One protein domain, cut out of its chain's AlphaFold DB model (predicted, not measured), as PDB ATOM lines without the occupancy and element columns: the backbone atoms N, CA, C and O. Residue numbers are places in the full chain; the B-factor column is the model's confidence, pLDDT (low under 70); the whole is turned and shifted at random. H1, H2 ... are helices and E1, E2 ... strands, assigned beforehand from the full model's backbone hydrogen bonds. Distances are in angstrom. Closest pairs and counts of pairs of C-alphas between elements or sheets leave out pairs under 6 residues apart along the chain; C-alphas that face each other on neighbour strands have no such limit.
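This is residues 27 to 102 of the 235 residues of an uncharacterized protein of Actinobacteria bacterium (UniProt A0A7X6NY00). One strongly twisted sheet of six strands makes the body, with the long strands E1, E2 and E3 in one half and the shorter E4, E5 and E6 in the other. A long loop with the small helix H1 leads from E4 to E5, and residues 81 to 86 stick out free. The printed part has 76 residues, with the named elements E1, E2, E3, E4, H1, E5, E6 along it; the sheet's order is E3 E2 E1 E4 E5 E6, mixed, and the class is mostly strand. The whole is compact, with a radius of gyration of the C-alphas of 12.0 A and spans of 33 by 28 by 20 A.

E1, residues 30 to 37, begins at C-alpha 30 (-12.676, -31.654, 16.330) and is 22.8 A long. E2, residues 43 to 51, is 25.9 A, and E3, residues 54 to 61, is 20.0 A and bends by 55 degrees at residue 57. E4 is residues 67 to 72, 16.0 A; H1 is residues 85 to 89, 6.2 A; E5 is residues 91 to 95, 13.2 A. E6, residues 98 to 101, is 10.1 A and ends at C-alpha 101 (-18.717, -46.352, 2.232).

E1, E2 and E3 form a meander, each strand the antiparallel neighbour of the one before, with N 34 and O 46 at 2.9 A and N 49 and O 57 at 2.8 A. E1 and E4 are parallel, at 39 degrees, with N 35 and O 69 at 2.8 A. E4 and E5 are antiparallel, with N 70 and O 92 at 2.7 A. The hairpin E5 and E6 has N 93 and O 100 at 2.8 A. H1 only grazes the sheet, with residues 87 to 89; its O i to N i+4 pair is within hydrogen-bond range.

The farthest C-alphas, those of Ser 40 and Asp 52, are 35.0 A apart. The printed part has no cut; the link from E4 to H1 is long. The mean pLDDT of the printed part is 73.9, and residues 73 to 82 are among those under 70.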
ATOM      1  N   ALA A  27     -16.845 -36.493  16.233       60.97
ATOM      2  CA  ALA A  27     -17.492 -35.568  17.140       60.97
ATOM      3  C   ALA A  27     -18.120 -34.396  16.350       60.97
ATOM      4  O   ALA A  27     -17.789 -34.144  15.192       60.97
ATOM      5  N   PRO A  28     -19.048 -33.634  16.933       57.81
ATOM      6  CA  PRO A  28     -19.490 -32.382  16.321       57.81
ATOM      7  C   PRO A  28     -18.359 -31.343  16.227       57.81
ATOM      8  O   PRO A  28     -18.348 -30.563  15.281       57.81
ATOM      9  N   ASP A  29     -17.389 -31.391  17.146       67.12
ATOM     10  CA  ASP A  29     -16.218 -30.512  17.184       67.12
ATOM     11  C   ASP A  29     -14.932 -31.338  17.180       67.12
ATOM     12  O   ASP A  29     -14.851 -32.380  17.830       67.12
ATOM     13  N   GLY A  30     -13.904 -30.879  16.468       73.50
ATOM     14  CA  GLY A  30     -12.676 -31.654  16.330       73.50
ATOM     15  C   GLY A  30     -11.835 -31.275  15.124       73.50
ATOM     16  O   GLY A  30     -12.044 -30.241  14.491       73.50
ATOM     17  N   GLN A  31     -10.846 -32.116  14.837       79.69
ATOM     18  CA  GLN A  31      -9.982 -31.992  13.672       79.69
ATOM     19  C   GLN A  31     -10.253 -33.148  12.713       79.69
ATOM     20  O   GLN A  31     -10.190 -34.313  13.109       79.69
ATOM     21  N   TYR A  32     -10.499 -32.820  11.449       79.31
ATOM     22  CA  TYR A  32     -10.916 -33.757  10.418       79.31
ATOM     23  C   TYR A  32      -9.967 -33.724   9.238       79.31
ATOM     24  O   TYR A  32      -9.646 -32.666   8.705       79.31
ATOM     25  N   HIS A  33      -9.493 -34.905   8.851       83.81
ATOM     26  CA  HIS A  33      -8.656 -35.074   7.676       83.81
ATOM     27  C   HIS A  33      -9.528 -35.432   6.486       83.81
ATOM     28  O   HIS A  33     -10.437 -36.261   6.576       83.81
ATOM     29  N   HIS A  34      -9.201 -34.834   5.355       83.12
ATOM     30  CA  HIS A  34      -9.900 -35.045   4.110       83.12
ATOM     31  C   HIS A  34      -8.895 -35.264   2.992       83.12
ATOM     32  O   HIS A  34      -7.829 -34.646   2.935       83.12
ATOM     33  N   GLU A  35      -9.274 -36.129   2.069       87.00
ATOM     34  CA  GLU A  35      -8.537 -36.406   0.854       87.00
ATOM     35  C   GLU A  35      -9.437 -36.119  -0.323       87.00
ATOM     36  O   GLU A  35     -10.579 -36.572  -0.399       87.00
ATOM     37  N   GLN A  36      -8.907 -35.367  -1.266       83.50
ATOM     38  CA  GLN A  36      -9.613 -35.030  -2.471       83.50
ATOM     39  C   GLN A  36      -8.928 -35.713  -3.642       83.50
ATOM     40  O   GLN A  36      -7.795 -35.382  -3.987       83.50
ATOM     41  N   VAL A  37      -9.636 -36.642  -4.277       83.19
ATOM     42  CA  VAL A  37      -9.155 -37.300  -5.492       83.19
ATOM     43  C   VAL A  37      -9.528 -36.428  -6.687       83.19
ATOM     44  O   VAL A  37     -10.705 -36.314  -7.051       83.19
ATOM     45  N   LEU A  38      -8.522 -35.788  -7.279       79.25
ATOM     46  CA  LEU A  38      -8.668 -34.935  -8.454       79.25
ATOM     47  C   LEU A  38      -8.964 -35.769  -9.711       79.25
ATOM     48  O   LEU A  38      -8.637 -36.955  -9.760       79.25
ATOM     49  N   PRO A  39      -9.523 -35.162 -10.778       77.81
ATOM     50  CA  PRO A  39      -9.719 -35.855 -12.055       77.81
ATOM     51  C   PRO A  39      -8.432 -36.438 -12.660       77.81
ATOM     52  O   PRO A  39      -8.499 -37.390 -13.429       77.81
ATOM     53  N   SER A  40      -7.267 -35.881 -12.313       81.06
ATOM     54  CA  SER A  40      -5.944 -36.388 -12.700       81.06
ATOM     55  C   SER A  40      -5.522 -37.664 -11.958       81.06
ATOM     56  O   SER A  40      -4.532 -38.278 -12.344       81.06
ATOM     57  N   GLY A  41      -6.234 -38.051 -10.895       79.69
ATOM     58  CA  GLY A  41      -5.855 -39.128  -9.973       79.69
ATOM     59  C   GLY A  41      -4.941 -38.679  -8.828       79.69
ATOM     60  O   GLY A  41      -4.682 -39.463  -7.921       79.69
ATOM     61  N   GLU A  42      -4.478 -37.429  -8.841       84.19
ATOM     62  CA  GLU A  42      -3.729 -36.841  -7.730       84.19
ATOM     63  C   GLU A  42      -4.623 -36.685  -6.492       84.19
ATOM     64  O   GLU A  42      -5.806 -36.345  -6.603       84.19
ATOM     65  N   VAL A  43      -4.047 -36.929  -5.314       85.12
ATOM     66  CA  VAL A  43      -4.733 -36.795  -4.029       85.12
ATOM     67  C   VAL A  43      -4.249 -35.529  -3.337       85.12
ATOM     68  O   VAL A  43      -3.087 -35.434  -2.950       85.12
ATOM     69  N   ALA A  44      -5.151 -34.568  -3.161       84.31
ATOM     70  CA  ALA A  44      -4.892 -33.373  -2.371       84.31
ATOM     71  C   ALA A  44      -5.429 -33.572  -0.949       84.31
ATOM     72  O   ALA A  44      -6.622 -33.817  -0.759       84.31
ATOM     73  N   THR A  45      -4.561 -33.469   0.053       85.75
ATOM     74  CA  THR A  45      -4.930 -33.678   1.459       85.75
ATOM     75  C   THR A  45      -5.123 -32.353   2.180       85.75
ATOM     76  O   THR A  45      -4.321 -31.431   2.030       85.75
ATOM     77  N   HIS A  46      -6.180 -32.236   2.974       83.38
ATOM     78  CA  HIS A  46      -6.408 -31.067   3.813       83.38
ATOM     79  C   HIS A  46      -6.955 -31.462   5.177       83.38
ATOM     80  O   HIS A  46      -7.440 -32.574   5.389       83.38
ATOM     81  N   VAL A  47      -6.846 -30.521   6.105       85.00
ATOM     82  CA  VAL A  47      -7.352 -30.644   7.461       85.00
ATOM     83  C   VAL A  47      -8.301 -29.494   7.743       85.00
ATOM     84  O   VAL A  47      -7.979 -28.334   7.471       85.00
ATOM     85  N   GLU A  48      -9.445 -29.829   8.323       81.00
ATOM     86  CA  GLU A  48     -10.431 -28.886   8.833       81.00
ATOM     87  C   GLU A  48     -10.510 -28.984  10.353       81.00
ATOM     88  O   GLU A  48     -10.410 -30.067  10.933       81.00
ATOM     89  N   ARG A  49     -10.712 -27.844  11.008       80.88
ATOM     90  CA  ARG A  49     -11.076 -27.777  12.416       80.88
ATOM     91  C   ARG A  49     -12.511 -27.309  12.528       80.88
ATOM     92  O   ARG A  49     -12.860 -26.270  11.971       80.88
ATOM     93  N   VAL A  50     -13.320 -28.041  13.278       72.44
ATOM     94  CA  VAL A  50     -14.721 -27.717  13.541       72.44
ATOM     95  C   VAL A  50     -14.879 -27.328  15.004       72.44
ATOM     96  O   VAL A  50     -14.347 -28.000  15.888       72.44
ATOM     97  N   ALA A  51     -15.563 -26.212  15.239       74.25
ATOM     98  CA  ALA A  51     -15.953 -25.725  16.556       74.25
ATOM     99  C   ALA A  51     -17.374 -25.148  16.483       74.25
ATOM    100  O   ALA A  51     -17.708 -24.453  15.517       74.25
ATOM    101  N   ASP A  52     -18.208 -25.448  17.479       69.50
ATOM    102  CA  ASP A  52     -19.638 -25.129  17.497       69.50
ATOM    103  C   ASP A  52     -20.363 -25.600  16.218       69.50
ATOM    104  O   ASP A  52     -21.227 -24.906  15.663       69.50
ATOM    105  N   GLY A  53     -19.967 -26.769  15.693       57.78
ATOM    106  CA  GLY A  53     -20.526 -27.347  14.466       57.78
ATOM    107  C   GLY A  53     -20.237 -26.552  13.183       57.78
ATOM    108  O   GLY A  53     -20.954 -26.696  12.187       57.78
ATOM    109  N   ARG A  54     -19.216 -25.683  13.184       63.72
ATOM    110  CA  ARG A  54     -18.773 -24.898  12.018       63.72
ATOM    111  C   ARG A  54     -17.273 -25.037  11.792       63.72
ATOM    112  O   ARG A  54     -16.511 -25.094  12.751       63.72
ATOM    113  N   VAL A  55     -16.842 -25.027  10.527       69.25
ATOM    114  CA  VAL A  55     -15.409 -24.971  10.197       69.25
ATOM    115  C   VAL A  55     -14.844 -23.641  10.690       69.25
ATOM    116  O   VAL A  55     -15.248 -22.574  10.227       69.25
ATOM    117  N   SER A  56     -13.938 -23.718  11.655       76.06
ATOM    118  CA  SER A  56     -13.240 -22.577  12.242       76.06
ATOM    119  C   SER A  56     -11.880 -22.345  11.584       76.06
ATOM    120  O   SER A  56     -11.482 -21.197  11.401       76.06
ATOM    121  N   GLU A  57     -11.191 -23.414  11.176       80.06
ATOM    122  CA  GLU A  57      -9.877 -23.357  10.529       80.06
ATOM    123  C   GLU A  57      -9.774 -24.412   9.421       80.06
ATOM    124  O   GLU A  57     -10.358 -25.490   9.511       80.06
ATOM    125  N   TRP A  58      -9.002 -24.110   8.377       79.62
ATOM    126  CA  TRP A  58      -8.747 -25.012   7.253       79.62
ATOM    127  C   TRP A  58      -7.302 -24.845   6.770       79.62
ATOM    128  O   TRP A  58      -6.796 -23.717   6.690       79.62
ATOM    129  N   LYS A  59      -6.635 -25.950   6.412       84.06
ATOM    130  CA  LYS A  59      -5.267 -25.925   5.875       84.06
ATOM    131  C   LYS A  59      -4.976 -27.121   4.964       84.06
ATOM    132  O   LYS A  59      -5.245 -28.263   5.324       84.06
ATOM    133  N   TRP A  60      -4.319 -26.868   3.831       84.12
ATOM    134  CA  TRP A  60      -3.714 -27.920   3.009       84.12
ATOM    135  C   TRP A  60      -2.550 -28.605   3.735       84.12
ATOM    136  O   TRP A  60      -1.702 -27.947   4.349       84.12
ATOM    137  N   THR A  61      -2.479 -29.924   3.624       81.69
ATOM    138  CA  THR A  61      -1.388 -30.747   4.154       81.69
ATOM    139  C   THR A  61      -0.807 -31.605   3.037       81.69
ATOM    140  O   THR A  61      -1.376 -31.688   1.952       81.69
ATOM    141  N   VAL A  62       0.351 -32.212   3.286       77.62
ATOM    142  CA  VAL A  62       0.949 -33.219   2.389       77.62
ATOM    143  C   VAL A  62       0.894 -34.625   2.982       77.62
ATOM    144  O   VAL A  62       1.058 -35.601   2.261       77.62
ATOM    145  N   GLU A  63       0.668 -34.731   4.292       78.81
ATOM    146  CA  GLU A  63       0.533 -36.005   4.986       78.81
ATOM    147  C   GLU A  63      -0.953 -36.337   5.173       78.81
ATOM    148  O   GLU A  63      -1.702 -35.507   5.716       78.81
ATOM    149  N   PRO A  64      -1.392 -37.527   4.731       75.75
ATOM    150  CA  PRO A  64      -2.731 -38.017   5.005       75.75
ATOM    151  C   PRO A  64      -2.871 -38.396   6.486       75.75
ATOM    152  O   PRO A  64      -1.935 -38.894   7.107       75.75
ATOM    153  N   GLY A  65      -4.058 -38.181   7.061       76.25
ATOM    154  CA  GLY A  65      -4.362 -38.665   8.412       76.25
ATOM    155  C   GLY A  65      -4.495 -40.192   8.456       76.25
ATOM    156  O   GLY A  65      -4.755 -40.825   7.430       76.25
ATOM    157  N   GLU A  66      -4.384 -40.796   9.644       77.81
ATOM    158  CA  GLU A  66      -4.661 -42.234   9.832       77.81
ATOM    159  C   GLU A  66      -6.082 -42.604   9.387       77.81
ATOM    160  O   GLU A  66      -6.314 -43.682   8.836       77.81
ATOM    161  N   VAL A  67      -7.014 -41.666   9.566       76.00
ATOM    162  CA  VAL A  67      -8.373 -41.723   9.039       76.00
ATOM    163  C   VAL A  67      -8.664 -40.433   8.290       76.00
ATOM    164  O   VAL A  67      -8.315 -39.360   8.777       76.00
ATOM    165  N   ALA A  68      -9.305 -40.527   7.124       81.75
ATOM    166  CA  ALA A  68      -9.726 -39.359   6.361       81.75
ATOM    167  C   ALA A  68     -11.041 -39.581   5.605       81.75
ATOM    168  O   ALA A  68     -11.368 -40.701   5.209       81.75
ATOM    169  N   LEU A  69     -11.783 -38.503   5.356       81.62
ATOM    170  CA  LEU A  69     -12.892 -38.507   4.402       81.62
ATOM    171  C   LEU A  69     -12.341 -38.306   2.997       81.62
ATOM    172  O   LEU A  69     -11.753 -37.276   2.686       81.62
ATOM    173  N   VAL A  70     -12.541 -39.295   2.140       83.25
ATOM    174  CA  VAL A  70     -12.049 -39.305   0.769       83.25
ATOM    175  C   VAL A  70     -13.183 -38.931  -0.165       83.25
ATOM    176  O   VAL A  70     -14.105 -39.713  -0.389       83.25
ATOM    177  N   GLN A  71     -13.116 -37.729  -0.724       79.75
ATOM    178  CA  GLN A  71     -14.086 -37.229  -1.683       79.75
ATOM    179  C   GLN A  71     -13.499 -37.279  -3.094       79.75
ATOM    180  O   GLN A  71     -12.413 -36.761  -3.364       79.75
ATOM    181  N   ARG A  72     -14.234 -37.877  -4.034       74.12
ATOM    182  CA  ARG A  72     -13.877 -37.813  -5.459       74.12
ATOM    183  C   ARG A  72     -14.442 -36.540  -6.084       74.12
ATOM    184  O   ARG A  72     -15.646 -36.299  -6.013       74.12
ATOM    185  N   GLY A  73     -13.601 -35.761  -6.763       66.44
ATOM    186  CA  GLY A  73     -14.019 -34.536  -7.448       66.44
ATOM    187  C   GLY A  73     -13.606 -33.264  -6.713       66.44
ATOM    188  O   GLY A  73     -12.518 -33.213  -6.160       66.44
ATOM    189  N   ARG A  74     -14.412 -32.198  -6.789       56.34
ATOM    190  CA  ARG A  74     -14.091 -30.848  -6.275       56.34
ATOM    191  C   ARG A  74     -14.221 -30.800  -4.740       56.34
ATOM    192  O   ARG A  74     -15.168 -31.405  -4.243       56.34
ATOM    193  N   PRO A  75     -13.350 -30.080  -3.994       52.97
ATOM    194  CA  PRO A  75     -13.463 -30.047  -2.546       52.97
ATOM    195  C   PRO A  75     -14.705 -29.241  -2.183       52.97
ATOM    196  O   PRO A  75     -14.984 -28.192  -2.785       52.97
ATOM    197  N   ARG A  76     -15.466 -29.737  -1.214       59.34
ATOM    198  CA  ARG A  76     -16.577 -28.978  -0.658       59.34
ATOM    199  C   ARG A  76     -16.026 -27.982   0.360       59.34
ATOM    200  O   ARG A  76     -15.291 -28.359   1.254       59.34
ATOM    201  N   LEU A  77     -16.432 -26.721   0.249       52.38
ATOM    202  CA  LEU A  77     -16.328 -25.788   1.367       52.38
ATOM    203  C   LEU A  77     -17.518 -26.056   2.293       52.38
ATOM    204  O   LEU A  77     -18.671 -25.866   1.885       52.38
ATOM    205  N   LEU A  78     -17.264 -26.558   3.501       52.31
ATOM    206  CA  LEU A  78     -18.315 -26.789   4.488       52.31
ATOM    207  C   LEU A  78     -18.747 -25.457   5.115       52.31
ATOM    208  O   LEU A  78     -17.963 -24.721   5.706       52.31
ATOM    209  N   GLY A  79     -20.036 -25.149   4.981       42.00
ATOM    210  CA  GLY A  79     -20.667 -23.971   5.562       42.00
ATOM    211  C   GLY A  79     -22.168 -24.195   5.695       42.00
ATOM    212  O   GLY A  79     -22.933 -23.886   4.790       42.00
ATOM    213  N   SER A  80     -22.603 -24.756   6.825       44.47
ATOM    214  CA  SER A  80     -24.008 -24.880   7.274       44.47
ATOM    215  C   SER A  80     -25.021 -25.650   6.402       44.47
ATOM    216  O   SER A  80     -26.172 -25.782   6.810       44.47
ATOM    217  N   SER A  81     -24.647 -26.178   5.237       55.00
ATOM    218  CA  SER A  81     -25.580 -26.882   4.350       55.00
ATOM    219  C   SER A  81     -25.729 -28.367   4.694       55.00
ATOM    220  O   SER A  81     -24.742 -29.069   4.929       55.00
ATOM    221  N   VAL A  82     -26.976 -28.845   4.681       64.31
ATOM    222  CA  VAL A  82     -27.294 -30.275   4.578       64.31
ATOM    223  C   VAL A  82     -26.498 -30.857   3.405       64.31
ATOM    224  O   VAL A  82     -26.428 -30.245   2.338       64.31
ATOM    225  N   VAL A  83     -25.828 -31.985   3.627       70.62
ATOM    226  CA  VAL A  83     -25.075 -32.713   2.602       70.62
ATOM    227  C   VAL A  83     -26.067 -33.248   1.580       70.62
ATOM    228  O   VAL A  83     -26.984 -33.982   1.955       70.62
ATOM    229  N   SER A  84     -25.864 -32.915   0.303       71.94
ATOM    230  CA  SER A  84     -26.668 -33.510  -0.761       71.94
ATOM    231  C   SER A  84     -26.405 -35.005  -0.852       71.94
ATOM    232  O   SER A  84     -25.284 -35.470  -0.628       71.94
ATOM    233  N   PHE A  85     -27.431 -35.776  -1.201       73.19
ATOM    234  CA  PHE A  85     -27.310 -37.233  -1.286       73.19
ATOM    235  C   PHE A  85     -26.238 -37.674  -2.296       73.19
ATOM    236  O   PHE A  85     -25.509 -38.636  -2.057       73.19
ATOM    237  N   ASP A  86     -26.083 -36.934  -3.394       74.50
ATOM    238  CA  ASP A  86     -25.077 -37.223  -4.416       74.50
ATOM    239  C   ASP A  86     -23.646 -36.944  -3.935       74.50
ATOM    240  O   ASP A  86     -22.743 -37.739  -4.213       74.50
ATOM    241  N   ASP A  87     -23.422 -35.860  -3.189       74.12
ATOM    242  CA  ASP A  87     -22.105 -35.563  -2.608       74.12
ATOM    243  C   ASP A  87     -21.724 -36.602  -1.550       74.12
ATOM    244  O   ASP A  87     -20.594 -37.100  -1.514       74.12
ATOM    245  N   ALA A  88     -22.701 -36.980  -0.730       73.00
ATOM    246  CA  ALA A  88     -22.601 -38.047   0.251       73.00
ATOM    247  C   ALA A  88     -22.164 -39.380  -0.382       73.00
ATOM    248  O   ALA A  88     -21.208 -40.001   0.085       73.00
ATOM    249  N   ARG A  89     -22.801 -39.794  -1.486       73.88
ATOM    250  CA  ARG A  89     -22.469 -41.038  -2.207       73.88
ATOM    251  C   ARG A  89     -21.093 -41.030  -2.870       73.88
ATOM    252  O   ARG A  89     -20.540 -42.095  -3.130       73.88
ATOM    253  N   ARG A  90     -20.542 -39.852  -3.169       75.19
ATOM    254  CA  ARG A  90     -19.193 -39.692  -3.748       75.19
ATOM    255  C   ARG A  90     -18.090 -39.636  -2.696       75.19
ATOM    256  O   ARG A  90     -16.919 -39.497  -3.061       75.19
ATOM    257  N   THR A  91     -18.464 -39.722  -1.423       78.25
ATOM    258  CA  THR A  91     -17.541 -39.626  -0.304       78.25
ATOM    259  C   THR A  91     -17.409 -40.972   0.393       78.25
ATOM    260  O   THR A  91     -18.384 -41.667   0.669       78.25
ATOM    261  N   SER A  92     -16.170 -41.348   0.663       78.81
ATOM    262  CA  SER A  92     -15.800 -42.552   1.394       78.81
ATOM    263  C   SER A  92     -15.040 -42.162   2.651       78.81
ATOM    264  O   SER A  92     -14.539 -41.049   2.770       78.81
ATOM    265  N   MET A  93     -14.933 -43.083   3.592       77.62
ATOM    266  CA  MET A  93     -14.046 -42.948   4.735       77.62
ATOM    267  C   MET A  93     -12.876 -43.909   4.548       77.62
ATOM    268  O   MET A  93     -13.082 -45.103   4.343       77.62
ATOM    269  N   ARG A  94     -11.652 -43.395   4.604       81.56
ATOM    270  CA  ARG A  94     -10.436 -44.203   4.645       81.56
ATOM    271  C   ARG A  94     -10.046 -44.440   6.095       81.56
ATOM    272  O   ARG A  94      -9.881 -43.473   6.826       81.56
ATOM    273  N   VAL A  95      -9.864 -45.696   6.489       74.75
ATOM    274  CA  VAL A  95      -9.290 -46.099   7.780       74.75
ATOM    275  C   VAL A  95      -8.034 -46.903   7.479       74.75
ATOM    276  O   VAL A  95      -8.124 -47.991   6.907       74.75
ATOM    277  N   HIS A  96      -6.864 -46.353   7.810       75.81
ATOM    278  CA  HIS A  96      -5.572 -46.871   7.352       75.81
ATOM    279  C   HIS A  96      -5.556 -47.030   5.818       75.81
ATOM    280  O   HIS A  96      -5.678 -46.029   5.109       75.81
ATOM    281  N   ASP A  97      -5.483 -48.265   5.315       74.69
ATOM    282  CA  ASP A  97      -5.415 -48.584   3.883       74.69
ATOM    283  C   ASP A  97      -6.767 -49.023   3.290       74.69
ATOM    284  O   ASP A  97      -6.851 -49.407   2.122       74.69
ATOM    285  N   VAL A  98      -7.847 -48.988   4.080       73.94
ATOM    286  CA  VAL A  98      -9.172 -49.475   3.672       73.94
ATOM    287  C   VAL A  98     -10.107 -48.301   3.406       73.94
ATOM    288  O   VAL A  98     -10.341 -47.479   4.289       73.94
ATOM    289  N   LEU A  99     -10.689 -48.247   2.205       73.25
ATOM    290  CA  LEU A  99     -11.787 -47.337   1.874       73.25
ATOM    291  C   LEU A  99     -13.132 -48.003   2.157       73.25
ATOM    292  O   LEU A  99     -13.396 -49.114   1.704       73.25
ATOM    293  N   GLN A 100     -13.994 -47.298   2.881       70.88
ATOM    294  CA  GLN A 100     -15.325 -47.747   3.266       70.88
ATOM    295  C   GLN A 100     -16.374 -46.725   2.822       70.88
ATOM    296  O   GLN A 100     -16.128 -45.516   2.813       70.88
ATOM    297  N   GLY A 101     -17.556 -47.213   2.445       69.88
ATOM    298  CA  GLY A 101     -18.717 -46.352   2.232       69.88
ATOM    299  C   GLY A 101     -19.135 -45.688   3.542       69.88
ATOM    300  O   GLY A 101     -18.873 -46.208   4.626       69.88
ATOM    301  N   LEU A 102     -19.773 -44.523   3.454       72.31
ATOM    302  CA  LEU A 102     -20.316 -43.883   4.644       72.31
ATOM    303  C   LEU A 102     -21.618 -44.585   5.092       72.31
ATOM    304  O   LEU A 102     -22.520 -44.729   4.265       72.31
TER     305      LEU A 102